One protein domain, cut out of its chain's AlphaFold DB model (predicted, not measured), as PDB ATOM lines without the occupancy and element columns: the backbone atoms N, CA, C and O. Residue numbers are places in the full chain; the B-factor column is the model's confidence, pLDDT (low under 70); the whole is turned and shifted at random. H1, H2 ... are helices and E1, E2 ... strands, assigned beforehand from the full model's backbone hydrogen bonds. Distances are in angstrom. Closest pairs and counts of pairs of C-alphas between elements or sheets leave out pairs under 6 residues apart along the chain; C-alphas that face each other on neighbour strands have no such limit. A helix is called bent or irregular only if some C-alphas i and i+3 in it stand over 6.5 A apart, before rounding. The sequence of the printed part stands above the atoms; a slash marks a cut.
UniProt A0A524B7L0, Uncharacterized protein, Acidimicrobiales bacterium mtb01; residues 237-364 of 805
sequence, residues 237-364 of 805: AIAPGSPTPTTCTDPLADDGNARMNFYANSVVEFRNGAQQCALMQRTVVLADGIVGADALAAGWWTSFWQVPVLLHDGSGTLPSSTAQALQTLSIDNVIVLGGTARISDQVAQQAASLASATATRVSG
ATOM      1  N   ALA A 237     -14.798  28.629  45.925       83.62
ATOM      2  CA  ALA A 237     -14.534  27.289  45.436       83.62
ATOM      3  C   ALA A 237     -15.164  26.243  46.357       83.62
ATOM      4  O   ALA A 237     -15.104  26.355  47.576       83.62
ATOM      5  N   ILE A 238     -15.712  25.184  45.764       78.50
ATOM      6  CA  ILE A 238     -16.140  24.010  46.521       78.50
ATOM      7  C   ILE A 238     -14.888  23.277  47.017       78.50
ATOM      8  O   ILE A 238     -13.932  23.099  46.254       78.50
ATOM      9  N   ALA A 239     -14.900  22.844  48.282       74.88
ATOM     10  CA  ALA A 239     -13.786  22.122  48.891       74.88
ATOM     11  C   ALA A 239     -13.338  20.923  48.018       74.88
ATOM     12  O   ALA A 239     -14.187  20.161  47.540       74.88
ATOM     13  N   PRO A 240     -12.023  20.722  47.801       72.06
ATOM     14  CA  PRO A 240     -11.524  19.644  46.952       72.06
ATOM     15  C   PRO A 240     -12.026  18.263  47.396       72.06
ATOM     16  O   PRO A 240     -11.889  17.889  48.558       72.06
ATOM     17  N   GLY A 241     -12.579  17.487  46.458       70.88
ATOM     18  CA  GLY A 241     -13.104  16.140  46.720       70.88
ATOM     19  C   GLY A 241     -14.563  16.090  47.190       70.88
ATOM     20  O   GLY A 241     -15.126  14.997  47.254       70.88
ATOM     21  N   SER A 242     -15.199  17.235  47.459       77.62
ATOM     22  CA  SER A 242     -16.640  17.294  47.726       77.62
ATOM     23  C   SER A 242     -17.447  17.137  46.430       77.62
ATOM     24  O   SER A 242     -17.062  17.694  45.397       77.62
ATOM     25  N   PRO A 243     -18.572  16.399  46.448       80.12
ATOM     26  CA  PRO A 243     -19.433  16.275  45.280       80.12
ATOM     27  C   PRO A 243     -20.027  17.635  44.919       80.12
ATOM     28  O   PRO A 243     -20.594  18.321  45.766       80.12
ATOM     29  N   THR A 244     -19.916  18.004  43.645       84.69
ATOM     30  CA  THR A 244     -20.495  19.234  43.109       84.69
ATOM     31  C   THR A 244     -22.024  19.105  43.051       84.69
ATOM     32  O   THR A 244     -22.531  18.293  42.273       84.69
ATOM     33  N   PRO A 245     -22.783  19.876  43.844       87.00
ATOM     34  CA  PRO A 245     -24.236  19.784  43.879       87.00
ATOM     35  C   PRO A 245     -24.834  20.442  42.628       87.00
ATOM     36  O   PRO A 245     -24.510  21.584  42.300       87.00
ATOM     37  N   THR A 246     -25.696  19.715  41.918       87.56
ATOM     38  CA  THR A 246     -26.246  20.133  40.612       87.56
ATOM     39  C   THR A 246     -27.744  20.422  40.628       87.56
ATOM     40  O   THR A 246     -28.243  21.084  39.721       87.56
ATOM     41  N   THR A 247     -28.470  19.965  41.648       91.88
ATOM     42  CA  THR A 247     -29.925  20.122  41.759       91.88
ATOM     43  C   THR A 247     -30.320  20.561  43.159       91.88
ATOM     44  O   THR A 247     -29.730  20.102  44.140       91.88
ATOM     45  N   CYS A 248     -31.350  21.401  43.257       93.88
ATOM     46  CA  CYS A 248     -31.921  21.767  44.546       93.88
ATOM     47  C   CYS A 248     -32.460  20.532  45.277       93.88
ATOM     48  O   CYS A 248     -32.999  19.617  44.655       93.88
ATOM     49  N   THR A 249     -32.318  20.518  46.601       93.06
ATOM     50  CA  THR A 249     -32.890  19.498  47.486       93.06
ATOM     51  C   THR A 249     -34.412  19.491  47.399       93.06
ATOM     52  O   THR A 249     -35.006  18.418  47.390       93.06
ATOM     53  N   ASP A 250     -35.021  20.670  47.280       94.31
ATOM     54  CA  ASP A 250     -36.454  20.827  47.071       94.31
ATOM     55  C   ASP A 250     -36.731  21.744  45.867       94.31
ATOM     56  O   ASP A 250     -36.473  22.953  45.934       94.31
ATOM     57  N   PRO A 251     -37.196  21.195  44.731       91.50
ATOM     58  CA  PRO A 251     -37.449  21.981  43.532       91.50
ATOM     59  C   PRO A 251     -38.743  22.803  43.601       91.50
ATOM     60  O   PRO A 251     -38.898  23.725  42.796       91.50
ATOM     61  N   LEU A 252     -39.656  22.492  44.526       94.62
ATOM     62  CA  LEU A 252     -40.946  23.159  44.672       94.62
ATOM     63  C   LEU A 252     -40.921  24.055  45.916       94.62
ATOM     64  O   LEU A 252     -40.153  23.847  46.843       94.62
ATOM     65  N   ALA A 253     -41.683  25.138  45.899       93.00
ATOM     66  CA  ALA A 253     -41.912  25.995  47.065       93.00
ATOM     67  C   ALA A 253     -43.412  26.152  47.360       93.00
ATOM     68  O   ALA A 253     -43.793  26.839  48.298       93.00
ATOM     69  N   ASP A 254     -44.264  25.517  46.552       93.19
ATOM     70  CA  ASP A 254     -45.721  25.623  46.561       93.19
ATOM     71  C   ASP A 254     -46.414  24.275  46.848       93.19
ATOM     72  O   ASP A 254     -47.572  24.062  46.488       93.19
ATOM     73  N   ASP A 255     -45.720  23.331  47.482       92.19
ATOM     74  CA  ASP A 255     -46.248  22.004  47.825       92.19
ATOM     75  C   ASP A 255     -46.613  21.855  49.316       92.19
ATOM     76  O   ASP A 255     -47.047  20.788  49.753       92.19
ATOM     77  N   GLY A 256     -46.478  22.933  50.098       89.88
ATOM     78  CA  GLY A 256     -46.705  22.925  51.547       89.88
ATOM     79  C   GLY A 256     -45.476  22.566  52.383       89.88
ATOM     80  O   GLY A 256     -45.592  22.416  53.601       89.88
ATOM     81  N   ASN A 257     -44.317  22.388  51.752       91.44
ATOM     82  CA  ASN A 257     -43.137  21.809  52.375       91.44
ATOM     83  C   ASN A 257     -41.838  22.420  51.819       91.44
ATOM     84  O   ASN A 257     -40.863  21.700  51.657       91.44
ATOM     85  N   ALA A 258     -41.798  23.735  51.594       93.69
ATOM     86  CA  ALA A 258     -40.678  24.441  50.974       93.69
ATOM     87  C   ALA A 258     -39.393  24.389  51.825       93.69
ATOM     88  O   ALA A 258     -39.288  25.024  52.890       93.69
ATOM     89  N   ARG A 259     -38.399  23.622  51.364       93.75
ATOM     90  CA  ARG A 259     -37.153  23.361  52.102       93.75
ATOM     91  C   ARG A 259     -35.965  24.148  51.566       93.75
ATOM     92  O   ARG A 259     -35.810  24.337  50.365       93.75
ATOM     93  N   MET A 260     -35.104  24.567  52.490       92.81
ATOM     94  CA  MET A 260     -33.859  25.282  52.205       92.81
ATOM     95  C   MET A 260     -32.687  24.462  52.742       92.81
ATOM     96  O   MET A 260     -32.697  24.054  53.907       92.81
ATOM     97  N   ASN A 261     -31.671  24.214  51.914       93.94
ATOM     98  CA  ASN A 261     -30.514  23.416  52.316       93.94
ATOM     99  C   ASN A 261     -29.180  24.135  52.075       93.94
ATOM    100  O   ASN A 261     -29.046  24.989  51.200       93.94
ATOM    101  N   PHE A 262     -28.173  23.771  52.865       94.25
ATOM    102  CA  PHE A 262     -26.794  24.206  52.668       94.25
ATOM    103  C   PHE A 262     -26.055  23.197  51.786       94.25
ATOM    104  O   PHE A 262     -25.941  22.027  52.155       94.25
ATOM    105  N   TYR A 263     -25.552  23.656  50.640       92.88
ATOM    106  CA  TYR A 263     -24.879  22.810  49.651       92.88
ATOM    107  C   TYR A 263     -23.356  22.884  49.778       92.88
ATOM    108  O   TYR A 263     -22.687  21.859  49.859       92.88
ATOM    109  N   ALA A 264     -22.833  24.106  49.780       93.31
ATOM    110  CA  ALA A 264     -21.447  24.479  50.020       93.31
ATOM    111  C   ALA A 264     -21.386  26.012  50.119       93.31
ATOM    112  O   ALA A 264     -22.354  26.700  49.772       93.31
ATOM    113  N   ASN A 265     -20.235  26.543  50.519       93.12
ATOM    114  CA  ASN A 265     -19.989  27.979  50.468       93.12
ATOM    115  C   ASN A 265     -20.147  28.511  49.039       93.12
ATOM    116  O   ASN A 265     -19.706  27.888  48.071       93.12
ATOM    117  N   SER A 266     -20.800  29.665  48.905       95.19
ATOM    118  CA  SER A 266     -21.089  30.321  47.624       95.19
ATOM    119  C   SER A 266     -21.909  29.487  46.620       95.19
ATOM    120  O   SER A 266     -21.897  29.791  45.423       95.19
ATOM    121  N   VAL A 267     -22.646  28.464  47.075       95.75
ATOM    122  CA  VAL A 267     -23.618  27.716  46.258       95.75
ATOM    123  C   VAL A 267     -25.035  28.028  46.728       95.75
ATOM    124  O   VAL A 267     -25.441  27.629  47.816       95.75
ATOM    125  N   VAL A 268     -25.782  28.739  45.888       95.56
ATOM    126  CA  VAL A 268     -27.023  29.428  46.267       95.56
ATOM    127  C   VAL A 268     -28.222  28.824  45.546       95.56
ATOM    128  O   VAL A 268     -28.149  28.582  44.341       95.56
ATOM    129  N   GLU A 269     -29.338  28.626  46.251       96.00
ATOM    130  CA  GLU A 269     -30.621  28.365  45.590       96.00
ATOM    131  C   GLU A 269     -31.163  29.656  44.982       96.00
ATOM    132  O   GLU A 269     -31.307  30.671  45.663       96.00
ATOM    133  N   PHE A 270     -31.501  29.605  43.700       96.56
ATOM    134  CA  PHE A 270     -32.123  30.710  42.992       96.56
ATOM    135  C   PHE A 270     -33.398  30.247  42.295       96.56
ATOM    136  O   PHE A 270     -33.392  29.299  41.505       96.56
ATOM    137  N   ARG A 271     -34.504  30.933  42.583       96.12
ATOM    138  CA  ARG A 271     -35.845  30.561  42.127       96.12
ATOM    139  C   ARG A 271     -36.432  31.626  41.223       96.12
ATOM    140  O   ARG A 271     -36.515  32.785  41.605       96.12
ATOM    141  N   ASN A 272     -36.900  31.253  40.034       93.88
ATOM    142  CA  ASN A 272     -37.608  32.184  39.143       93.88
ATOM    143  C   ASN A 272     -39.135  32.139  39.269       93.88
ATOM    144  O   ASN A 272     -39.805  33.060  38.805       93.88
ATOM    145  N   GLY A 273     -39.650  31.145  39.983       94.56
ATOM    146  CA  GLY A 273     -41.037  30.981  40.394       94.56
ATOM    147  C   GLY A 273     -41.117  29.855  41.423       94.56
ATOM    148  O   GLY A 273     -40.105  29.210  41.702       94.56
ATOM    149  N   ALA A 274     -42.304  29.589  41.966       93.25
ATOM    150  CA  ALA A 274     -42.452  28.605  43.040       93.25
ATOM    151  C   ALA A 274     -42.057  27.174  42.629       93.25
ATOM    152  O   ALA A 274     -41.553  26.419  43.448       93.25
ATOM    153  N   GLN A 275     -42.192  26.833  41.347       94.44
ATOM    154  CA  GLN A 275     -41.894  25.501  40.800       94.44
ATOM    155  C   GLN A 275     -40.530  25.420  40.096       94.44
ATOM    156  O   GLN A 275     -40.281  24.516  39.298       94.44
ATOM    157  N   GLN A 276     -39.669  26.421  40.294       93.38
ATOM    158  CA  GLN A 276     -38.377  26.516  39.622       93.38
ATOM    159  C   GLN A 276     -37.287  26.794  40.643       93.38
ATOM    160  O   GLN A 276     -37.295  27.845  41.279       93.38
ATOM    161  N   CYS A 277     -36.305  25.901  40.722       95.56
ATOM    162  CA  CYS A 277     -35.113  26.086  41.533       95.56
ATOM    163  C   CYS A 277     -33.865  25.677  40.746       95.56
ATOM    164  O   CYS A 277     -33.836  24.618  40.118       95.56
ATOM    165  N   ALA A 278     -32.841  26.526  40.783       95.75
ATOM    166  CA  ALA A 278     -31.522  26.264  40.224       95.75
ATOM    167  C   ALA A 278     -30.443  26.536  41.277       95.75
ATOM    168  O   ALA A 278     -30.601  27.420  42.118       95.75
ATOM    169  N   LEU A 279     -29.335  25.795  41.205       96.31
ATOM    170  CA  LEU A 279     -28.157  26.066  42.025       96.31
ATOM    171  C   LEU A 279     -27.184  26.964  41.262       96.31
ATOM    172  O   LEU A 279     -26.719  26.609  40.180       96.31
ATOM    173  N   MET A 280     -26.855  28.113  41.847       95.38
ATOM    174  CA  MET A 280     -25.839  29.032  41.340       95.38
ATOM    175  C   MET A 280     -24.534  28.785  42.093       95.38
ATOM    176  O   MET A 280     -24.406  29.126  43.271       95.38
ATOM    177  N   GLN A 281     -23.572  28.155  41.424       94.38
ATOM    178  CA  GLN A 281     -22.256  27.869  41.995       94.38
ATOM    179  C   GLN A 281     -21.349  29.095  41.946       94.38
ATOM    180  O   GLN A 281     -21.553  29.989  41.124       94.38
ATOM    181  N   ARG A 282     -20.339  29.121  42.824       95.00
ATOM    182  CA  ARG A 282     -19.287  30.147  42.854       95.00
ATOM    183  C   ARG A 282     -19.857  31.571  42.777       95.00
ATOM    184  O   ARG A 282     -19.410  32.395  41.976       95.00
ATOM    185  N   THR A 283     -20.902  31.816  43.563       97.25
ATOM    186  CA  THR A 283     -21.687  33.051  43.533       97.25
ATOM    187  C   THR A 283     -21.061  34.131  44.407       97.25
ATOM    188  O   THR A 283     -20.630  33.855  45.522       97.25
ATOM    189  N   VAL A 284     -21.079  35.378  43.938       97.62
ATOM    190  CA  VAL A 284     -20.799  36.568  44.759       97.62
ATOM    191  C   VAL A 284     -21.916  37.593  44.622       97.62
ATOM    192  O   VAL A 284     -22.631  37.626  43.620       97.62
ATOM    193  N   VAL A 285     -22.033  38.477  45.606       97.19
ATOM    194  CA  VAL A 285     -22.914  39.645  45.559       97.19
ATOM    195  C   VAL A 285     -22.107  40.885  45.193       97.19
ATOM    196  O   VAL A 285     -21.031  41.108  45.738       97.19
ATOM    197  N   LEU A 286     -22.647  41.728  44.316       96.88
ATOM    198  CA  LEU A 286     -22.187  43.093  44.085       96.88
ATOM    199  C   LEU A 286     -23.253  44.070  44.588       96.88
ATOM    200  O   LEU A 286     -24.369  44.085  44.070       96.88
ATOM    201  N   ALA A 287     -22.906  44.893  45.577       94.12
ATOM    202  CA  ALA A 287     -23.821  45.817  46.247       94.12
ATOM    203  C   ALA A 287     -23.280  47.257  46.306       94.12
ATOM    204  O   ALA A 287     -22.082  47.495  46.168       94.12
ATOM    205  N   ASP A 288     -24.159  48.234  46.552       89.12
ATOM    206  CA  ASP A 288     -23.767  49.623  46.833       89.12
ATOM    207  C   ASP A 288     -23.026  49.710  48.182       89.12
ATOM    208  O   ASP A 288     -23.588  49.436  49.240       89.12
ATOM    209  N   GLY A 289     -21.761  50.114  48.152       85.12
ATOM    210  CA  GLY A 289     -20.904  50.286  49.322       85.12
ATOM    211  C   GLY A 289     -20.999  51.653  49.992       85.12
ATOM    212  O   GLY A 289     -20.343  51.867  51.013       85.12
ATOM    213  N   ILE A 290     -21.762  52.604  49.453       81.56
ATOM    214  CA  ILE A 290     -21.995  53.899  50.103       81.56
ATOM    215  C   ILE A 290     -23.187  53.784  51.042       81.56
ATOM    216  O   ILE A 290     -23.063  54.061  52.236       81.56
ATOM    217  N   VAL A 291     -24.329  53.368  50.500       75.50
ATOM    218  CA  VAL A 291     -25.594  53.329  51.243       75.50
ATOM    219  C   VAL A 291     -25.993  51.906  51.579       75.50
ATOM    220  O   VAL A 291     -26.450  51.659  52.692       75.50
ATOM    221  N   GLY A 292     -25.844  50.985  50.625       74.88
ATOM    222  CA  GLY A 292     -26.111  49.563  50.828       74.88
ATOM    223  C   GLY A 292     -27.532  49.233  51.277       74.88
ATOM    224  O   GLY A 292     -27.745  48.184  51.868       74.88
ATOM    225  N   ALA A 293     -28.500  50.118  51.012       77.00
ATOM    226  CA  ALA A 293     -29.872  50.003  51.504       77.00
ATOM    227  C   ALA A 293     -30.531  48.668  51.143       77.00
ATOM    228  O   ALA A 293     -31.173  48.050  51.988       77.00
ATOM    229  N   ASP A 294     -30.341  48.242  49.897       79.62
ATOM    230  CA  ASP A 294     -30.901  47.002  49.374       79.62
ATOM    231  C   ASP A 294     -30.179  45.790  49.985       79.62
ATOM    232  O   ASP A 294     -30.805  44.805  50.359       79.62
ATOM    233  N   ALA A 295     -28.864  45.893  50.191       83.19
ATOM    234  CA  ALA A 295     -28.032  44.809  50.704       83.19
ATOM    235  C   ALA A 295     -28.273  44.456  52.178       83.19
ATOM    236  O   ALA A 295     -27.941  43.350  52.596       83.19
ATOM    237  N   LEU A 296     -28.901  45.337  52.960       85.19
ATOM    238  CA  LEU A 296     -29.202  45.079  54.373       85.19
ATOM    239  C   LEU A 296     -30.129  43.874  54.573       85.19
ATOM    240  O   LEU A 296     -30.011  43.169  55.570       85.19
ATOM    241  N   ALA A 297     -31.011  43.600  53.609       87.38
ATOM    242  CA  ALA A 297     -31.894  42.437  53.636       87.38
ATOM    243  C   ALA A 297     -31.205  41.133  53.195       87.38
ATOM    244  O   ALA A 297     -31.796  40.062  53.309       87.38
ATOM    245  N   ALA A 298     -29.962  41.184  52.702       92.19
ATOM    246  CA  ALA A 298     -29.254  40.001  52.215       92.19
ATOM    247  C   ALA A 298     -28.556  39.195  53.322       92.19
ATOM    248  O   ALA A 298     -28.108  38.075  53.077       92.19
ATOM    249  N   GLY A 299     -28.457  39.737  54.540       92.88
ATOM    250  CA  GLY A 299     -27.688  39.134  55.632       92.88
ATOM    251  C   GLY A 299     -28.098  37.696  55.973       92.88
ATOM    252  O   GLY A 299     -27.239  36.867  56.258       92.88
ATOM    253  N   TRP A 300     -29.391  37.365  55.895       95.69
ATOM    254  CA  TRP A 300     -29.888  36.030  56.251       95.69
ATOM    255  C   TRP A 300     -29.427  34.937  55.281       95.69
ATOM    256  O   TRP A 300     -29.020  33.873  55.735       95.69
ATOM    257  N   TRP A 301     -29.407  35.196  53.970       96.56
ATOM    258  CA  TRP A 301     -28.994  34.196  52.977       96.56
ATOM    259  C   TRP A 301     -27.488  34.229  52.696       96.56
ATOM    260  O   TRP A 301     -26.887  33.182  52.462       96.56
ATOM    261  N   THR A 302     -26.856  35.407  52.772       96.44
ATOM    262  CA  THR A 302     -25.391  35.527  52.636       96.44
ATOM    263  C   THR A 302     -24.661  34.876  53.806       96.44
ATOM    264  O   THR A 302     -23.636  34.245  53.578       96.44
ATOM    265  N   SER A 303     -25.205  34.949  55.028       96.50
ATOM    266  CA  SER A 303     -24.697  34.188  56.183       96.50
ATOM    267  C   SER A 303     -25.010  32.691  56.080       96.50
ATOM    268  O   SER A 303     -24.204  31.858  56.484       96.50
ATOM    269  N   PHE A 304     -26.157  32.320  55.503       96.75
ATOM    270  CA  PHE A 304     -26.542  30.919  55.346       96.75
ATOM    271  C   PHE A 304     -25.634  30.171  54.363       96.75
ATOM    272  O   PHE A 304     -25.119  29.120  54.715       96.75
ATOM    273  N   TRP A 305     -25.405  30.704  53.158       96.38
ATOM    274  CA  TRP A 305     -24.548  30.072  52.139       96.38
ATOM    275  C   TRP A 305     -23.126  30.655  52.072       96.38
ATOM    276  O   TRP A 305     -22.409  30.371  51.115       96.38
ATOM    277  N   GLN A 306     -22.718  31.475  53.049       95.75
ATOM    278  CA  GLN A 306     -21.389  32.113  53.111       95.75
ATOM    279  C   GLN A 306     -20.996  32.796  51.791       95.75
ATOM    280  O   GLN A 306     -19.958  32.510  51.194       95.75
ATOM    281  N   VAL A 307     -21.881  33.655  51.282       96.69
ATOM    282  CA  VAL A 307     -21.746  34.272  49.954       96.69
ATOM    283  C   VAL A 307     -21.018  35.608  50.086       96.69
ATOM    284  O   VAL A 307     -21.567  36.517  50.718       96.69
ATOM    285  N   PRO A 308     -19.829  35.778  49.479       96.50
ATOM    286  CA  PRO A 308     -19.082  37.021  49.567       96.50
ATOM    287  C   PRO A 308     -19.852  38.229  49.035       96.50
ATOM    288  O   PRO A 308     -20.450  38.178  47.958       96.50
ATOM    289  N   VAL A 309     -19.767  39.347  49.759       96.19
ATOM    290  CA  VAL A 309     -20.356  40.631  49.355       96.19
ATOM    291  C   VAL A 309     -19.249  41.597  48.943       96.19
ATOM    292  O   VAL A 309     -18.492  42.098  49.770       96.19
ATOM    293  N   LEU A 310     -19.175  41.877  47.645       96.56
ATOM    294  CA  LEU A 310     -18.326  42.901  47.054       96.56
ATOM    295  C   LEU A 310     -19.087  44.221  46.932       96.56
ATOM    296  O   LEU A 310     -20.304  44.257  46.746       96.56
ATOM    297  N   LEU A 311     -18.351  45.327  47.012       94.81
ATOM    298  CA  LEU A 311     -18.938  46.661  47.097       94.81
ATOM    299  C   LEU A 311     -18.587  47.523  45.882       94.81
ATOM    300  O   LEU A 311     -17.464  47.503  45.383       94.81
ATOM    301  N   HIS A 312     -19.535  48.338  45.446       93.19
ATOM    302  CA  HIS A 312     -19.376  49.357  44.416       93.19
ATOM    303  C   HIS A 312     -19.553  50.758  45.020       93.19
ATOM    304  O   HIS A 312     -20.188  50.922  46.057       93.19
ATOM    305  N   ASP A 313     -18.957  51.780  44.419       90.06
ATOM    306  CA  ASP A 313     -18.970  53.157  44.924       90.06
ATOM    307  C   ASP A 313     -20.055  54.042  44.290       90.06
ATOM    308  O   ASP A 313     -20.095  55.241  44.544       90.06
ATOM    309  N   GLY A 314     -20.935  53.468  43.469       86.12
ATOM    310  CA  GLY A 314     -21.981  54.198  42.750       86.12
ATOM    311  C   GLY A 314     -21.457  55.030  41.577       86.12
ATOM    312  O   GLY A 314     -22.230  55.772  40.968       86.12
ATOM    313  N   SER A 315     -20.159  54.952  41.265       88.62
ATOM    314  CA  SER A 315     -19.574  55.613  40.102       88.62
ATOM    315  C   SER A 315     -19.864  54.848  38.802       88.62
ATOM    316  O   SER A 315     -20.432  53.762  38.789       88.62
ATOM    317  N   GLY A 316     -19.447  55.393  37.658       88.81
ATOM    318  CA  GLY A 316     -19.543  54.678  36.378       88.81
ATOM    319  C   GLY A 316     -18.567  53.501  36.232       88.81
ATOM    320  O   GLY A 316     -18.554  52.865  35.183       88.81
ATOM    321  N   THR A 317     -17.724  53.232  37.235       90.62
ATOM    322  CA  THR A 317     -16.608  52.280  37.153       90.62
ATOM    323  C   THR A 317     -16.482  51.438  38.415       90.62
ATOM    324  O   THR A 317     -16.742  51.905  39.518       90.62
ATOM    325  N   LEU A 318     -16.021  50.195  38.289       94.81
ATOM    326  CA  LEU A 318     -15.727  49.372  39.464       94.81
ATOM    327  C   LEU A 318     -14.513  49.905  40.252       94.81
ATOM    328  O   LEU A 318     -13.475  50.182  39.644       94.81
ATOM    329  N   PRO A 319     -14.585  49.960  41.599       95.75
ATOM    330  CA  PRO A 319     -13.411  50.179  42.436       95.75
ATOM    331  C   PRO A 319     -12.323  49.146  42.136       95.75
ATOM    332  O   PRO A 319     -12.622  47.967  41.931       95.75
ATOM    333  N   SER A 320     -11.054  49.557  42.169       96.00
ATOM    334  CA  SER A 320      -9.921  48.682  41.830       96.00
ATOM    335  C   SER A 320      -9.876  47.406  42.676       96.00
ATOM    336  O   SER A 320      -9.659  46.324  42.139       96.00
ATOM    337  N   SER A 321     -10.153  47.502  43.982       96.12
ATOM    338  CA  SER A 321     -10.227  46.334  44.869       96.12
ATOM    339  C   SER A 321     -11.362  45.380  44.492       96.12
ATOM    340  O   SER A 321     -11.192  44.166  44.545       96.12
ATOM    341  N   THR A 322     -12.508  45.909  44.072       96.88
ATOM    342  CA  THR A 322     -13.650  45.095  43.636       96.88
ATOM    343  C   THR A 322     -13.355  44.406  42.310       96.88
ATOM    344  O   THR A 322     -13.585  43.208  42.182       96.88
ATOM    345  N   ALA A 323     -12.775  45.128  41.348       97.12
ATOM    346  CA  ALA A 323     -12.326  44.562  40.079       97.12
ATOM    347  C   ALA A 323     -11.290  43.443  40.282       97.12
ATOM    348  O   ALA A 323     -11.399  42.390  39.660       97.12
ATOM    349  N   GLN A 324     -10.337  43.638  41.198       96.62
ATOM    350  CA  GLN A 324      -9.349  42.619  41.543       96.62
ATOM    351  C   GLN A 324     -10.008  41.359  42.115       96.62
ATOM    352  O   GLN A 324      -9.695  40.265  41.663       96.62
ATOM    353  N   ALA A 325     -10.942  41.506  43.063       96.44
ATOM    354  CA  ALA A 325     -11.675  40.376  43.637       96.44
ATOM    355  C   ALA A 325     -12.411  39.565  42.559       96.44
ATOM    356  O   ALA A 325     -12.371  38.335  42.554       96.44
ATOM    357  N   LEU A 326     -13.055  40.267  41.618       96.75
ATOM    358  CA  LEU A 326     -13.791  39.651  40.516       96.75
ATOM    359  C   LEU A 326     -12.880  38.807  39.613       96.75
ATOM    360  O   LEU A 326     -13.301  37.763  39.129       96.75
ATOM    361  N   GLN A 327     -11.628  39.227  39.428       95.69
ATOM    362  CA  GLN A 327     -10.644  38.510  38.613       95.69
ATOM    363  C   GLN A 327     -10.002  37.318  39.337       95.69
ATOM    364  O   GLN A 327      -9.586  36.364  38.683       95.69
ATOM    365  N   THR A 328      -9.875  37.363  40.668       93.69
ATOM    366  CA  THR A 328      -9.083  36.377  41.425       93.69
ATOM    367  C   THR A 328      -9.911  35.259  42.041       93.69
ATOM    368  O   THR A 328      -9.418  34.139  42.161       93.69
ATOM    369  N   LEU A 329     -11.168  35.515  42.411       92.94
ATOM    370  CA  LEU A 329     -11.972  34.542  43.155       92.94
ATOM    371  C   LEU A 329     -12.531  33.411  42.287       92.94
ATOM    372  O   LEU A 329     -13.097  32.482  42.840       92.94
ATOM    373  N   SER A 330     -12.344  33.455  40.961       92.50
ATOM    374  CA  SER A 330     -12.995  32.581  39.964       92.50
ATOM    375  C   SER A 330     -14.502  32.475  40.223       92.50
ATOM    376  O   SER A 330     -14.973  31.731  41.072       92.50
ATOM    377  N   ILE A 331     -15.291  33.287  39.548       96.12
ATOM    378  CA  ILE A 331     -16.707  33.465  39.862       96.12
ATOM    379  C   ILE A 331     -17.497  32.991  38.655       96.12
ATOM    380  O   ILE A 331     -17.155  33.354  37.537       96.12
ATOM    381  N   ASP A 332     -18.571  32.239  38.882       96.44
ATOM    382  CA  ASP A 332     -19.472  31.837  37.794       96.44
ATOM    383  C   ASP A 332     -20.710  32.739  37.749       96.44
ATOM    384  O   ASP A 332     -21.319  32.939  36.695       96.44
ATOM    385  N   ASN A 333     -21.072  33.323  38.897       97.69
ATOM    386  CA  ASN A 333     -22.307  34.069  39.081       97.69
ATOM    387  C   ASN A 333     -22.097  35.344  39.910       97.69
ATOM    388  O   ASN A 333     -21.609  35.303  41.039       97.69
ATOM    389  N   VAL A 334     -22.535  36.482  39.374       98.12
ATOM    390  CA  VAL A 334     -22.564  37.776  40.068       98.12
ATOM    391  C   VAL A 334     -24.017  38.179  40.299       98.12
ATOM    392  O   VAL A 334     -24.735  38.529  39.363       98.12
ATOM    393  N   ILE A 335     -24.459  38.172  41.553       97.56
ATOM    394  CA  ILE A 335     -25.749  38.737  41.948       97.56
ATOM    395  C   ILE A 335     -25.581  40.241  42.137       97.56
ATOM    396  O   ILE A 335     -24.954  40.693  43.092       97.56
ATOM    397  N   VAL A 336     -26.153  41.030  41.234       96.88
ATOM    398  CA  VAL A 336     -26.153  42.492  41.342       96.88
ATOM    399  C   VAL A 336     -27.347  42.918  42.177       96.88
ATOM    400  O   VAL A 336     -28.496  42.737  41.772       96.88
ATOM    401  N   LEU A 337     -27.072  43.478  43.348       93.88
ATOM    402  CA  LEU A 337     -28.074  43.756  44.359       93.88
ATOM    403  C   LEU A 337     -28.417  45.240  44.407       93.88
ATOM    404  O   LEU A 337     -27.613  46.068  44.841       93.88
ATOM    405  N   GLY A 338     -29.632  45.550  43.965       88.12
ATOM    406  CA  GLY A 338     -30.146  46.909  43.866       88.12
ATOM    407  C   GLY A 338     -30.332  47.405  42.434       88.12
ATOM    408  O   GLY A 338     -29.870  46.812  41.451       88.12
ATOM    409  N   GLY A 339     -31.093  48.491  42.317       89.69
ATOM    410  CA  GLY A 339     -31.508  49.056  41.034       89.69
ATOM    411  C   GLY A 339     -30.371  49.705  40.234       89.69
ATOM    412  O   GLY A 339     -29.277  49.975  40.738       89.69
ATOM    413  N   THR A 340     -30.658  50.028  38.972       91.69
ATOM    414  CA  THR A 340     -29.704  50.653  38.036       91.69
ATOM    415  C   THR A 340     -29.231  52.040  38.473       91.69
ATOM    416  O   THR A 340     -28.134  52.454  38.109       91.69
ATOM    417  N   ALA A 341     -30.010  52.729  39.313       85.12
ATOM    418  CA  ALA A 341     -29.631  54.002  39.925       85.12
ATOM    419  C   ALA A 341     -28.456  53.888  40.915       85.12
ATOM    420  O   ALA A 341     -27.839  54.898  41.245       85.12
ATOM    421  N   ARG A 342     -28.172  52.681  41.423       85.06
ATOM    422  CA  ARG A 342     -27.065  52.409  42.355       85.06
ATOM    423  C   ARG A 342     -25.926  51.660  41.692       85.06
ATOM    424  O   ARG A 342     -24.767  51.979  41.929       85.06
ATOM    425  N   ILE A 343     -26.261  50.668  40.874       92.06
ATOM    426  CA  ILE A 343     -25.299  49.897  40.090       92.06
ATOM    427  C   ILE A 343     -25.834  49.841  38.669       92.06
ATOM    428  O   ILE A 343     -26.753  49.069  38.386       92.06
ATOM    429  N   SER A 344     -25.271  50.659  37.785       94.62
ATOM    430  CA  SER A 344     -25.697  50.736  36.387       94.62
ATOM    431  C   SER A 344     -25.543  49.393  35.668       94.62
ATOM    432  O   SER A 344     -24.780  48.518  36.092       94.62
ATOM    433  N   ASP A 345     -26.266  49.203  34.565       95.38
ATOM    434  CA  ASP A 345     -26.124  47.984  33.761       95.38
ATOM    435  C   ASP A 345     -24.725  47.870  33.148       95.38
ATOM    436  O   ASP A 345     -24.202  46.766  33.020       95.38
ATOM    437  N   GLN A 346     -24.076  49.000  32.859       95.19
ATOM    438  CA  GLN A 346     -22.688  49.031  32.405       95.19
ATOM    439  C   GLN A 346     -21.738  48.471  33.470       95.19
ATOM    440  O   GLN A 346     -20.892  47.641  33.151       95.19
ATOM    441  N   VAL A 347     -21.896  48.871  34.737       96.56
ATOM    442  CA  VAL A 347     -21.074  48.351  35.844       96.56
ATOM    443  C   VAL A 347     -21.362  46.868  36.090       96.56
ATOM    444  O   VAL A 347     -20.430  46.091  36.294       96.56
ATOM    445  N   ALA A 348     -22.627  46.445  36.019       96.81
ATOM    446  CA  ALA A 348     -23.005  45.035  36.129       96.81
ATOM    447  C   ALA A 348     -22.360  44.175  35.026       96.81
ATOM    448  O   ALA A 348     -21.781  43.125  35.310       96.81
ATOM    449  N   GLN A 349     -22.405  44.642  33.775       95.81
ATOM    450  CA  GLN A 349     -21.760  43.984  32.637       95.81
ATOM    451  C   GLN A 349     -20.235  43.989  32.768       95.81
ATOM    452  O   GLN A 349     -19.597  42.979  32.474       95.81
ATOM    453  N   GLN A 350     -19.644  45.086  33.253       96.12
ATOM    454  CA  GLN A 350     -18.212  45.157  33.542       96.12
ATOM    455  C   GLN A 350     -17.819  44.103  34.584       96.12
ATOM    456  O   GLN A 350     -16.821  43.408  34.398       96.12
ATOM    457  N   ALA A 351     -18.612  43.945  35.647       96.81
ATOM    458  CA  ALA A 351     -18.348  42.971  36.699       96.81
ATOM    459  C   ALA A 351     -18.419  41.530  36.178       96.81
ATOM    460  O   ALA A 351     -17.486  40.760  36.400       96.81
ATOM    461  N   ALA A 352     -19.473  41.195  35.427       96.31
ATOM    462  CA  ALA A 352     -19.611  39.905  34.748       96.31
ATOM    463  C   ALA A 352     -18.437  39.618  33.801       96.31
ATOM    464  O   ALA A 352     -17.854  38.538  33.851       96.31
ATOM    465  N   SER A 353     -18.050  40.600  32.983       96.69
ATOM    466  CA  SER A 353     -16.962  40.448  32.008       96.69
ATOM    467  C   SER A 353     -15.615  40.199  32.688       96.69
ATOM    468  O   SER A 353     -14.862  39.334  32.252       96.69
ATOM    469  N   LEU A 354     -15.309  40.929  33.768       96.31
ATOM    470  CA  LEU A 354     -14.065  40.747  34.525       96.31
ATOM    471  C   LEU A 354     -13.999  39.387  35.221       96.31
ATOM    472  O   LEU A 354     -12.927  38.792  35.286       96.31
ATOM    473  N   ALA A 355     -15.137  38.913  35.725       95.31
ATOM    474  CA  ALA A 355     -15.258  37.622  36.385       95.31
ATOM    475  C   ALA A 355     -15.368  36.438  35.412       95.31
ATOM    476  O   ALA A 355     -15.219  35.299  35.838       95.31
ATOM    477  N   SER A 356     -15.620  36.688  34.119       95.62
ATOM    478  CA  SER A 356     -16.077  35.666  33.160       95.62
ATOM    479  C   SER A 356     -17.340  34.931  33.641       95.62
ATOM    480  O   SER A 356     -17.495  33.731  33.433       95.62
ATOM    481  N   ALA A 357     -18.241  35.676  34.286       96.06
ATOM    482  CA  ALA A 357     -19.409  35.184  35.009       96.06
ATOM    483  C   ALA A 357     -20.728  35.653  34.377       96.06
ATOM    484  O   ALA A 357     -20.762  36.581  33.567       96.06
ATOM    485  N   THR A 358     -21.844  35.085  34.832       96.94
ATOM    486  CA  THR A 358     -23.187  35.600  34.533       96.94
ATOM    487  C   THR A 358     -23.614  36.619  35.588       96.94
ATOM    488  O   THR A 358     -23.620  36.310  36.778       96.94
ATOM    489  N   ALA A 359     -24.018  37.823  35.174       97.31
ATOM    490  CA  ALA A 359     -24.650  38.786  36.077       97.31
ATOM    491  C   ALA A 359     -26.172  38.595  36.116       97.31
ATOM    492  O   ALA A 359     -26.834  38.639  35.081       97.31
ATOM    493  N   THR A 360     -26.731  38.460  37.318       97.38
ATOM    494  CA  THR A 360     -28.178  38.429  37.565       97.38
ATOM    495  C   THR A 360     -28.549  39.553  38.520       97.38
ATOM    496  O   THR A 360     -28.049  39.613  39.641       97.38
ATOM    497  N   ARG A 361     -29.425  40.465  38.089       96.94
ATOM    498  CA  ARG A 361     -29.883  41.574  38.931       96.94
ATOM    499  C   ARG A 361     -31.053  41.143  39.812       96.94
ATOM    500  O   ARG A 361     -32.029  40.581  39.323       96.94
ATOM    501  N   VAL A 362     -30.968  41.474  41.096       96.44
ATOM    502  CA  VAL A 362     -32.041  41.323  42.081       96.44
ATOM    503  C   VAL A 362     -32.344  42.702  42.658       96.44
ATOM    504  O   VAL A 362     -31.539  43.280  43.390       96.44
ATOM    505  N   SER A 363     -33.494  43.258  42.285       95.06
ATOM    506  CA  SER A 363     -33.907  44.610  42.663       95.06
ATOM    507  C   SER A 363     -35.418  44.776  42.568       95.06
ATOM    508  O   SER A 363     -36.052  44.143  41.725       95.06
ATOM    509  N   GLY A 364     -35.966  45.688  43.362       93.00
ATOM    510  CA  GLY A 364     -37.296  46.264  43.185       93.00
ATOM    511  C   GLY A 364     -37.233  47.792  43.065       93.00
ATOM    512  O   GLY A 364     -36.150  48.373  42.995       93.00
TER     513      GLY A 364
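AT A GLANCE: This is residues 237 to 364 of the 805 residues of an uncharacterized protein of Acidimicrobiales bacterium mtb01 (UniProt A0A524B7L0). A strongly twisted parallel sheet of four strands, E4 E3 E5 E6, makes the core, with H1 packed over one face and H2 and H3 over the other. To one side of this body is a small hairpin, E1 and E2, and the long stretch of residues 237 to 267, with no named element, loops past it. The printed part has 128 residues, with three named helices and six named strands in the order E1 E2 E3 H1 E4 H2 E5 H3 E6. The class is mixed, helices and strands, with 61 residues in named elements, under half. The whole is compact, with a radius of gyration of the C-alphas of 14.9 A and spans of 43 by 35 by 21 A.

HOW THE PARTS SIT: Start at the sheet, where E3, residues 283 to 288, and E5, residues 333 to 337, are parallel neighbours; N 286 and O 335 are 2.8 A apart, within hydrogen-bond range. On the other side of E3 look for the edge strand E4, residues 309 to 312, parallel to it, with N 310 and O 285 at 2.8 A. The other edge strand is E6, residues 358 to 362, parallel to E5, with N 334 and O 358 at 2.8 A. H1, residues 295 to 304, is on the sheet over E3 at a height of 10.6 A; its closest C-alphas to E3 are Ala 295 and Ala 287, 6.2 A. On the opposite face, H2, residues 320 to 328, lies over E4 and E3 at a height of 9.7 A, and H3, residues 345 to 355, over E5 at 7.2 A. H2 and H3 touch, their closest C-alphas being those of Leu 326 and Ala 355, 4.8 A, at a steep tilt of 45 degrees, the same way. E3, H1, E4 and E5, H3, E6 are strand-helix-strand units, two parallel neighbour strands with a helix between; E4, H2, E5 is a split one, with E3 between its strands. The three crossovers are right-handed. The hairpin of E1, residues 268 to 273, and E2, residues 276 to 280, is antiparallel, with N 270 and O 278 at 2.8 A. Every O i to N i+4 pair is within hydrogen-bond range in H2 and H3; H1 has 3 of 6, and 3 of 7 O i to N i+3 pairs.

IN THESE COORDINATES: Find C-alpha 268 at (-27.023, 29.428, 46.267), where E1 begins and runs 15.3 A. E2 spans 12.9 A and runs on into E3 across a break of 2 residues, at 90 degrees. From C-alpha 283 at (-21.687, 33.051, 43.533) E3 runs 17.0 A. H1 spans 14.7 A and is irregular, C-alphas 297 and 300 being 7.2 A apart. H3 spans 15.2 A, and E6 ends at C-alpha 362, (-32.041, 41.323, 42.081).

THE WHOLE: The two C-alphas farthest apart are those of Gly 256 and Ser 320, 45.9 A. The printed part has no cut, and no link between named elements is long. Mean pLDDT of the printed part is 92.4, and no printed residue is under 70.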